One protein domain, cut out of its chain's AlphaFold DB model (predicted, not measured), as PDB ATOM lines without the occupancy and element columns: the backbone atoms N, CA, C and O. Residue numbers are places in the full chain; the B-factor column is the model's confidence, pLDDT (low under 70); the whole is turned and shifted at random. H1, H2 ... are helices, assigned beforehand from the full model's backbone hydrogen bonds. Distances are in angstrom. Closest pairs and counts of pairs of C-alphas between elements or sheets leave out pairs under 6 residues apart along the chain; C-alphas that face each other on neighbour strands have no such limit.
ATOM      1  N   ASP A   9     138.918 126.551  85.316       63.12
ATOM      2  CA  ASP A   9     137.540 127.034  85.507       63.12
ATOM      3  C   ASP A   9     137.391 128.056  86.651       63.12
ATOM      4  O   ASP A   9     136.341 128.686  86.795       63.12
ATOM      5  N   LEU A  10     138.433 128.228  87.466       58.91
ATOM      6  CA  LEU A  10     138.509 129.212  88.543       58.91
ATOM      7  C   LEU A  10     139.287 130.474  88.139       58.91
ATOM      8  O   LEU A  10     139.323 131.431  88.919       58.91
ATOM      9  N   ASP A  11     139.871 130.510  86.936       51.97
ATOM     10  CA  ASP A  11     140.553 131.694  86.418       51.97
ATOM     11  C   ASP A  11     139.540 132.823  86.166       51.97
ATOM     12  O   ASP A  11     138.594 132.707  85.390       51.97
ATOM     13  N   GLY A  12     139.722 133.936  86.879       59.47
ATOM     14  CA  GLY A  12     138.827 135.100  86.853       59.47
ATOM     15  C   GLY A  12     137.990 135.274  88.124       59.47
ATOM     16  O   GLY A  12     137.557 136.385  88.430       59.47
ATOM     17  N   LEU A  13     137.842 134.225  88.935       61.00
ATOM     18  CA  LEU A  13     137.396 134.364  90.318       61.00
ATOM     19  C   LEU A  13     138.636 134.744  91.129       61.00
ATOM     20  O   LEU A  13     139.594 133.984  91.180       61.00
ATOM     21  N   THR A  14     138.669 135.930  91.740       60.19
ATOM     22  CA  THR A  14     139.803 136.411  92.559       60.19
ATOM     23  C   THR A  14     139.954 135.586  93.851       60.19
ATOM     24  O   THR A  14     139.709 136.062  94.966       60.19
ATOM     25  N   ILE A  15     140.307 134.313  93.703       60.72
ATOM     26  CA  ILE A  15     140.451 133.312  94.751       60.72
ATOM     27  C   ILE A  15     141.920 133.317  95.144       60.72
ATOM     28  O   ILE A  15     142.804 132.968  94.366       60.72
ATOM     29  N   HIS A  16     142.195 133.757  96.367       58.09
ATOM     30  CA  HIS A  16     143.556 133.737  96.879       58.09
ATOM     31  C   HIS A  16     143.969 132.298  97.180       58.09
ATOM     32  O   HIS A  16     143.209 131.543  97.781       58.09
ATOM     33  N   SER A  17     145.208 131.955  96.833       56.91
ATOM     34  CA  SER A  17     145.824 130.644  97.085       56.91
ATOM     35  C   SER A  17     146.001 130.300  98.572       56.91
ATOM     36  O   SER A  17     146.416 129.192  98.900       56.91
ATOM     37  N   THR A  18     145.699 131.233  99.483       56.97
ATOM     38  CA  THR A  18     145.856 131.061 100.933       56.97
ATOM     39  C   THR A  18     144.531 131.244 101.670       56.97
ATOM     40  O   THR A  18     143.715 132.109 101.337       56.97
ATOM     41  N   THR A  19     144.339 130.463 102.735       58.41
ATOM     42  CA  THR A  19     143.183 130.547 103.645       58.41
ATOM     43  C   THR A  19     143.159 131.839 104.465       58.41
ATOM     44  O   THR A  19     142.142 132.134 105.092       58.41
ATOM     45  N   ASN A  20     144.216 132.660 104.410       57.41
ATOM     46  CA  ASN A  20     144.368 133.921 105.147       57.41
ATOM     47  C   ASN A  20     143.161 134.864 105.006       57.41
ATOM     48  O   ASN A  20     142.760 135.495 105.982       57.41
ATOM     49  N   ARG A  21     142.530 134.932 103.823       59.47
ATOM     50  CA  ARG A  21     141.322 135.755 103.615       59.47
ATOM     51  C   ARG A  21     140.104 135.210 104.374       59.47
ATOM     52  O   ARG A  21     139.301 135.991 104.874       59.47
ATOM     53  N   ILE A  22     139.965 133.891 104.487       61.38
ATOM     54  CA  ILE A  22     138.874 133.244 105.234       61.38
ATOM     55  C   ILE A  22     139.154 133.324 106.742       61.38
ATOM     56  O   ILE A  22     138.242 133.560 107.535       61.38
ATOM     57  N   GLU A  23     140.419 133.177 107.134       60.22
ATOM     58  CA  GLU A  23     140.865 133.192 108.526       60.22
ATOM     59  C   GLU A  23     140.815 134.577 109.173       60.22
ATOM     60  O   GLU A  23     140.338 134.694 110.303       60.22
ATOM     61  N   GLY A  24     141.238 135.618 108.449       57.22
ATOM     62  CA  GLY A  24     141.103 137.014 108.872       57.22
ATOM     63  C   GLY A  24     139.718 137.611 108.605       57.22
ATOM     64  O   GLY A  24     139.333 138.567 109.268       57.22
ATOM     65  N   GLY A  25     138.967 137.045 107.655       71.62
ATOM     66  CA  GLY A  25     137.625 137.488 107.282       71.62
ATOM     67  C   GLY A  25     136.541 136.832 108.130       71.62
ATOM     68  O   GLY A  25     136.242 137.283 109.224       71.62
ATOM     69  N   CYS A  26     135.931 135.765 107.620       73.81
ATOM     70  CA  CYS A  26     134.752 135.129 108.218       73.81
ATOM     71  C   CYS A  26     135.046 134.399 109.545       73.81
ATOM     72  O   CYS A  26     134.251 134.446 110.484       73.81
ATOM     73  N   ASN A  27     136.210 133.756 109.671       80.62
ATOM     74  CA  ASN A  27     136.503 132.931 110.846       80.62
ATOM     75  C   ASN A  27     136.821 133.756 112.098       80.62
ATOM     76  O   ASN A  27     136.537 133.300 113.203       80.62
ATOM     77  N   HIS A  28     137.417 134.942 111.959       85.12
ATOM     78  CA  HIS A  28     137.746 135.797 113.098       85.12
ATOM     79  C   HIS A  28     136.512 136.218 113.932       85.12
ATOM     80  O   HIS A  28     136.486 135.909 115.126       85.12
ATOM     81  N   PRO A  29     135.464 136.841 113.355       87.81
ATOM     82  CA  PRO A  29     134.269 137.246 114.092       87.81
ATOM     83  C   PRO A  29     133.495 136.050 114.654       87.81
ATOM     84  O   PRO A  29     132.984 136.143 115.766       87.81
ATOM     85  N   VAL A  30     133.459 134.902 113.965       90.06
ATOM     86  CA  VAL A  30     132.827 133.680 114.498       90.06
ATOM     87  C   VAL A  30     133.609 133.125 115.691       90.06
ATOM     88  O   VAL A  30     133.014 132.777 116.709       90.06
ATOM     89  N   LYS A  31     134.947 133.074 115.618       89.88
ATOM     90  CA  LYS A  31     135.794 132.653 116.748       89.88
ATOM     91  C   LYS A  31     135.610 133.574 117.954       89.88
ATOM     92  O   LYS A  31     135.525 133.098 119.084       89.88
ATOM     93  N   ASP A  32     135.530 134.877 117.720       93.62
ATOM     94  CA  ASP A  32     135.318 135.875 118.764       93.62
ATOM     95  C   ASP A  32     133.902 135.797 119.366       93.62
ATOM     96  O   ASP A  32     133.741 135.818 120.588       93.62
ATOM     97  N   LEU A  33     132.876 135.580 118.535       94.56
ATOM     98  CA  LEU A  33     131.513 135.278 118.975       94.56
ATOM     99  C   LEU A  33     131.500 134.055 119.900       94.56
ATOM    100  O   LEU A  33     130.988 134.133 121.014       94.56
ATOM    101  N   LEU A  34     132.107 132.944 119.484       94.12
ATOM    102  CA  LEU A  34     132.166 131.720 120.285       94.12
ATOM    103  C   LEU A  34     132.953 131.905 121.589       94.12
ATOM    104  O   LEU A  34     132.603 131.296 122.600       94.12
ATOM    105  N   ARG A  35     133.978 132.766 121.592       94.88
ATOM    106  CA  ARG A  35     134.739 133.122 122.795       94.88
ATOM    107  C   ARG A  35     133.881 133.889 123.801       94.88
ATOM    108  O   ARG A  35     133.931 133.563 124.984       94.88
ATOM    109  N   ARG A  36     133.074 134.857 123.349       95.19
ATOM    110  CA  ARG A  36     132.145 135.610 124.218       95.19
ATOM    111  C   ARG A  36     131.048 134.735 124.826       95.19
ATOM    112  O   ARG A  36     130.587 135.028 125.919       95.19
ATOM    113  N   HIS A  37     130.662 133.658 124.146       95.00
ATOM    114  CA  HIS A  37     129.645 132.707 124.614       95.00
ATOM    115  C   HIS A  37     130.259 131.479 125.314       95.00
ATOM    116  O   HIS A  37     129.619 130.431 125.433       95.00
ATOM    117  N   ARG A  38     131.520 131.562 125.759       90.81
ATOM    118  CA  ARG A  38     132.153 130.499 126.549       90.81
ATOM    119  C   ARG A  38     131.412 130.335 127.883       90.81
ATOM    120  O   ARG A  38     131.032 131.320 128.500       90.81
ATOM    121  N   GLY A  39     131.215 129.090 128.317       90.31
ATOM    122  CA  GLY A  39     130.432 128.763 129.520       90.31
ATOM    123  C   GLY A  39     128.944 128.513 129.249       90.31
ATOM    124  O   GLY A  39     128.240 128.038 130.130       90.31
ATOM    125  N   MET A  40     128.469 128.765 128.026       93.56
ATOM    126  CA  MET A  40     127.124 128.387 127.591       93.56
ATOM    127  C   MET A  40     127.116 126.994 126.955       93.56
ATOM    128  O   MET A  40     128.153 126.487 126.517       93.56
ATOM    129  N   THR A  41     125.929 126.391 126.858       92.06
ATOM    130  CA  THR A  41     125.759 125.059 126.261       92.06
ATOM    131  C   THR A  41     126.200 125.025 124.796       92.06
ATOM    132  O   THR A  41     126.148 126.025 124.072       92.06
ATOM    133  N   ASP A  42     126.595 123.849 124.316       88.88
ATOM    134  CA  ASP A  42     126.970 123.646 122.911       88.88
ATOM    135  C   ASP A  42     125.841 124.016 121.951       88.88
ATOM    136  O   ASP A  42     126.080 124.641 120.916       88.88
ATOM    137  N   ALA A  43     124.600 123.692 122.323       89.94
ATOM    138  CA  ALA A  43     123.413 124.077 121.572       89.94
ATOM    139  C   ALA A  43     123.293 125.604 121.450       89.94
ATOM    140  O   ALA A  43     123.042 126.112 120.355       89.94
ATOM    141  N   HIS A  44     123.544 126.341 122.538       92.75
ATOM    142  CA  HIS A  44     123.534 127.800 122.527       92.75
ATOM    143  C   HIS A  44     124.624 128.363 121.608       92.75
ATOM    144  O   HIS A  44     124.343 129.162 120.716       92.75
ATOM    145  N   ARG A  45     125.872 127.909 121.771       94.50
ATOM    146  CA  ARG A  45     127.009 128.387 120.969       94.50
ATOM    147  C   ARG A  45     126.819 128.103 119.478       94.50
ATOM    148  O   ARG A  45     127.078 128.966 118.641       94.50
ATOM    149  N   ARG A  46     126.295 126.920 119.143       94.06
ATOM    150  CA  ARG A  46     125.932 126.546 117.769       94.06
ATOM    151  C   ARG A  46     124.847 127.461 117.207       94.06
ATOM    152  O   ARG A  46     124.968 127.906 116.070       94.06
ATOM    153  N   ARG A  47     123.812 127.770 117.991       94.19
ATOM    154  CA  ARG A  47     122.732 128.677 117.580       94.19
ATOM    155  C   ARG A  47     123.241 130.099 117.343       94.19
ATOM    156  O   ARG A  47     122.864 130.697 116.341       94.19
ATOM    157  N   ALA A  48     124.128 130.606 118.198       94.25
ATOM    158  CA  ALA A  48     124.767 131.906 118.008       94.25
ATOM    159  C   ALA A  48     125.567 131.956 116.693       94.25
ATOM    160  O   ALA A  48     125.405 132.888 115.907       94.25
ATOM    161  N   ALA A  49     126.365 130.922 116.403       93.38
ATOM    162  CA  ALA A  49     127.096 130.824 115.138       93.38
ATOM    163  C   ALA A  49     126.155 130.752 113.921       93.38
ATOM    164  O   ALA A  49     126.354 131.481 112.952       93.38
ATOM    165  N   GLN A  50     125.099 129.931 113.976       94.12
ATOM    166  CA  GLN A  50     124.077 129.875 112.921       94.12
ATOM    167  C   GLN A  50     123.434 131.241 112.678       94.12
ATOM    168  O   GLN A  50     123.214 131.620 111.530       94.12
ATOM    169  N   TRP A  51     123.155 131.987 113.749       94.56
ATOM    170  CA  TRP A  51     122.588 133.325 113.646       94.56
ATOM    171  C   TRP A  51     123.532 134.300 112.951       94.56
ATOM    172  O   TRP A  51     123.122 135.040 112.057       94.56
ATOM    173  N   TRP A  52     124.816 134.246 113.302       93.56
ATOM    174  CA  TRP A  52     125.837 135.039 112.634       93.56
ATOM    175  C   TRP A  52     125.905 134.708 111.138       93.56
ATOM    176  O   TRP A  52     125.825 135.618 110.317       93.56
ATOM    177  N   PHE A  53     125.942 133.426 110.762       92.19
ATOM    178  CA  PHE A  53     125.947 133.025 109.350       92.19
ATOM    179  C   PHE A  53     124.683 133.448 108.601       92.19
ATOM    180  O   PHE A  53     124.775 133.865 107.450       92.19
ATOM    181  N   TYR A  54     123.514 133.379 109.242       92.56
ATOM    182  CA  TYR A  54     122.259 133.820 108.641       92.56
ATOM    183  C   TYR A  54     122.320 135.298 108.243       92.56
ATOM    184  O   TYR A  54     122.064 135.631 107.088       92.56
ATOM    185  N   LEU A  55     122.736 136.167 109.169       91.56
ATOM    186  CA  LEU A  55     122.836 137.610 108.934       91.56
ATOM    187  C   LEU A  55     123.880 137.988 107.873       91.56
ATOM    188  O   LEU A  55     123.729 139.014 107.221       91.56
ATOM    189  N   HIS A  56     124.912 137.161 107.688       90.31
ATOM    190  CA  HIS A  56     125.984 137.380 106.708       90.31
ATOM    191  C   HIS A  56     125.778 136.583 105.408       90.31
ATOM    192  O   HIS A  56     126.686 136.493 104.580       90.31
ATOM    193  N   SER A  57     124.595 135.993 105.215       89.81
ATOM    194  CA  SER A  57     124.207 135.400 103.937       89.81
ATOM    195  C   SER A  57     123.876 136.491 102.910       89.81
ATOM    196  O   SER A  57     123.644 137.647 103.252       89.81
ATOM    197  N   THR A  58     123.857 136.147 101.623       91.25
ATOM    198  CA  THR A  58     123.662 137.132 100.543       91.25
ATOM    199  C   THR A  58     122.274 137.775 100.537       91.25
ATOM    200  O   THR A  58     122.125 138.883 100.026       91.25
ATOM    201  N   ARG A  59     121.254 137.092 101.076       90.12
ATOM    202  CA  ARG A  59     119.859 137.560 101.147       90.12
ATOM    203  C   ARG A  59     119.145 136.967 102.372       90.12
ATOM    204  O   ARG A  59     118.332 136.054 102.209       90.12
ATOM    205  N   PRO A  60     119.435 137.438 103.598       90.25
ATOM    206  CA  PRO A  60     118.679 137.005 104.762       90.25
ATOM    207  C   PRO A  60     117.232 137.482 104.638       90.25
ATOM    208  O   PRO A  60     116.972 138.639 104.301       90.25
ATOM    209  N   ALA A  61     116.281 136.598 104.931       92.19
ATOM    210  CA  ALA A  61     114.916 137.043 105.177       92.19
ATOM    211  C   ALA A  61     114.873 137.881 106.478       92.19
ATOM    212  O   ALA A  61     115.806 137.836 107.290       92.19
ATOM    213  N   PRO A  62     113.820 138.675 106.708       91.94
ATOM    214  CA  PRO A  62     113.680 139.374 107.975       91.94
ATOM    215  C   PRO A  62     113.640 138.365 109.138       91.94
ATOM    216  O   PRO A  62     112.863 137.416 109.074       91.94
ATOM    217  N   PRO A  63     114.399 138.562 110.233       89.62
ATOM    218  CA  PRO A  63     114.424 137.649 111.382       89.62
ATOM    219  C   PRO A  63     113.043 137.216 111.891       89.62
ATOM    220  O   PRO A  63     112.844 136.064 112.273       89.62
ATOM    221  N   ALA A  64     112.074 138.133 111.852       90.38
ATOM    222  CA  ALA A  64     110.702 137.885 112.275       90.38
ATOM    223  C   ALA A  64     110.010 136.768 111.472       90.38
ATOM    224  O   ALA A  64     109.182 136.055 112.027       90.38
ATOM    225  N   THR A  65     110.378 136.554 110.203       92.25
ATOM    226  CA  THR A  65     109.783 135.495 109.370       92.25
ATOM    227  C   THR A  65     110.224 134.095 109.788       92.25
ATOM    228  O   THR A  65     109.637 133.111 109.351       92.25
ATOM    229  N   LEU A  66     111.271 133.978 110.611       89.81
ATOM    230  CA  LEU A  66     111.726 132.699 111.156       89.81
ATOM    231  C   LEU A  66     110.909 132.260 112.378       89.81
ATOM    232  O   LEU A  66     111.031 131.117 112.824       89.81
ATOM    233  N   ILE A  67     110.099 133.155 112.949       91.31
ATOM    234  CA  ILE A  67     109.268 132.860 114.111       91.31
ATOM    235  C   ILE A  67     108.028 132.099 113.635       91.31
ATOM    236  O   ILE A  67     107.262 132.576 112.803       91.31
ATOM    237  N   ARG A  68     107.837 130.894 114.170       92.06
ATOM    238  CA  ARG A  68     106.694 130.022 113.903       92.06
ATOM    239  C   ARG A  68     105.798 129.970 115.140       92.06
ATOM    240  O   ARG A  68     106.311 130.172 116.243       92.06
ATOM    241  N   PRO A  69     104.502 129.636 115.001       90.12
ATOM    242  CA  PRO A  69     103.586 129.512 116.139       90.12
ATOM    243  C   PRO A  69     104.114 128.604 117.266       90.12
ATOM    244  O   PRO A  69     103.936 128.900 118.444       90.12
ATOM    245  N   GLU A  70     104.831 127.537 116.908       88.38
ATOM    246  CA  GLU A  70     105.488 126.608 117.837       88.38
ATOM    247  C   GLU A  70     106.577 127.260 118.710       88.38
ATOM    248  O   GLU A  70     106.761 126.871 119.858       88.38
ATOM    249  N   HIS A  71     107.255 128.307 118.228       87.19
ATOM    250  CA  HIS A  71     108.321 128.980 118.977       87.19
ATOM    251  C   HIS A  71     107.803 129.818 120.156       87.19
ATOM    252  O   HIS A  71     108.579 130.138 121.054       87.19
ATOM    253  N   TYR A  72     106.507 130.150 120.189       86.75
ATOM    254  CA  TYR A  72     105.888 130.842 121.328       86.75
ATOM    255  C   TYR A  72     105.636 129.920 122.528       86.75
ATOM    256  O   TYR A  72     105.329 130.400 123.616       86.75
ATOM    257  N   LYS A  73     105.762 128.601 122.344       88.44
ATOM    258  CA  LYS A  73     105.630 127.595 123.400       88.44
ATOM    259  C   LYS A  73     106.908 126.757 123.435       88.44
ATOM    260  O   LYS A  73     106.908 125.645 122.907       88.44
TER     261      LYS A  73
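Overview. This is residues 9 to 73 of the 112 residues of an uncharacterized protein of Xylanimonas allomyrinae (UniProt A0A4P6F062). The core is a helical hairpin shaped like an open V, the longest helix H3 against H2, and from each end of this pair a thin arm of chain sticks out. One arm is residues 9 to 22, of which 20 to 22 belong to the short helix H1 that comes before H2; the other follows H3 as residues 57 to 62 and residues 64 to 73, with the small helical turns H4 and H5 along it and no helix packed on either. The printed part has 65 residues with five named helices, H1 to H5 in order along the chain, no named strand, and the class all helix. The whole is flat, spanning 51 by 29 by 15 A, and only just loose, close to extended, with a radius of gyration of the C-alphas of 16.1 A.

Along the chain. The longest helix, H3, holds residues 42 to 55 and measures 20.2 A from its first to its last C-alpha; C-alpha 42 is at (126.970, 123.646, 122.911) and C-alpha 55 is at (122.836, 137.610, 108.934). Before it comes H2, residues 27 to 36, 14.3 A long. H1 holds residues 20 to 24, 5.8 A, and C-alpha 20 is at (144.368, 133.921, 105.147). After H3 come H4, residues 63 to 66, 5.6 A, and H5, residues 69 to 72, 5.8 A, with C-alpha 72 at (105.888, 130.842, 121.328).

Arrangement. H3 and H2 form a helical hairpin and touch, with 7 pairs of C-alphas within 8 A. Their closest C-alphas are those of Leu 34 and Arg 45, 6.2 A apart. They run opposite ways at a steep tilt of 42 degrees, with their centres 10.6 A apart. H1 touches no helix; it and H2 are near each other, with 5 pairs of C-alphas within 10 A, and meet only through their link. H1 and H3 are apart. H4 and H5 touch no helix: H3 and H4 are apart, and so are H4 and H5. In H1, H2 and H3 every O i to N i+4 pair is within hydrogen-bond range; H4 and H5 are too short for such a pair, and in each the one O i to N i+3 pair is within range.

Size, cuts and confidence. The C-alphas farthest apart are those of Asp 11 and Lys 73, 51.0 A. Without the stretches that stand free, the body has 35 residues and spans 25 by 23 by 10 A. The links H1 to H2, H2 to H3 and H4 to H5 are tight, H3 to H4 is a short link of 7 residues, and no link is long. The printed part has no cut. Its mean pLDDT is 82.7, and residues 9 to 24 are under 70.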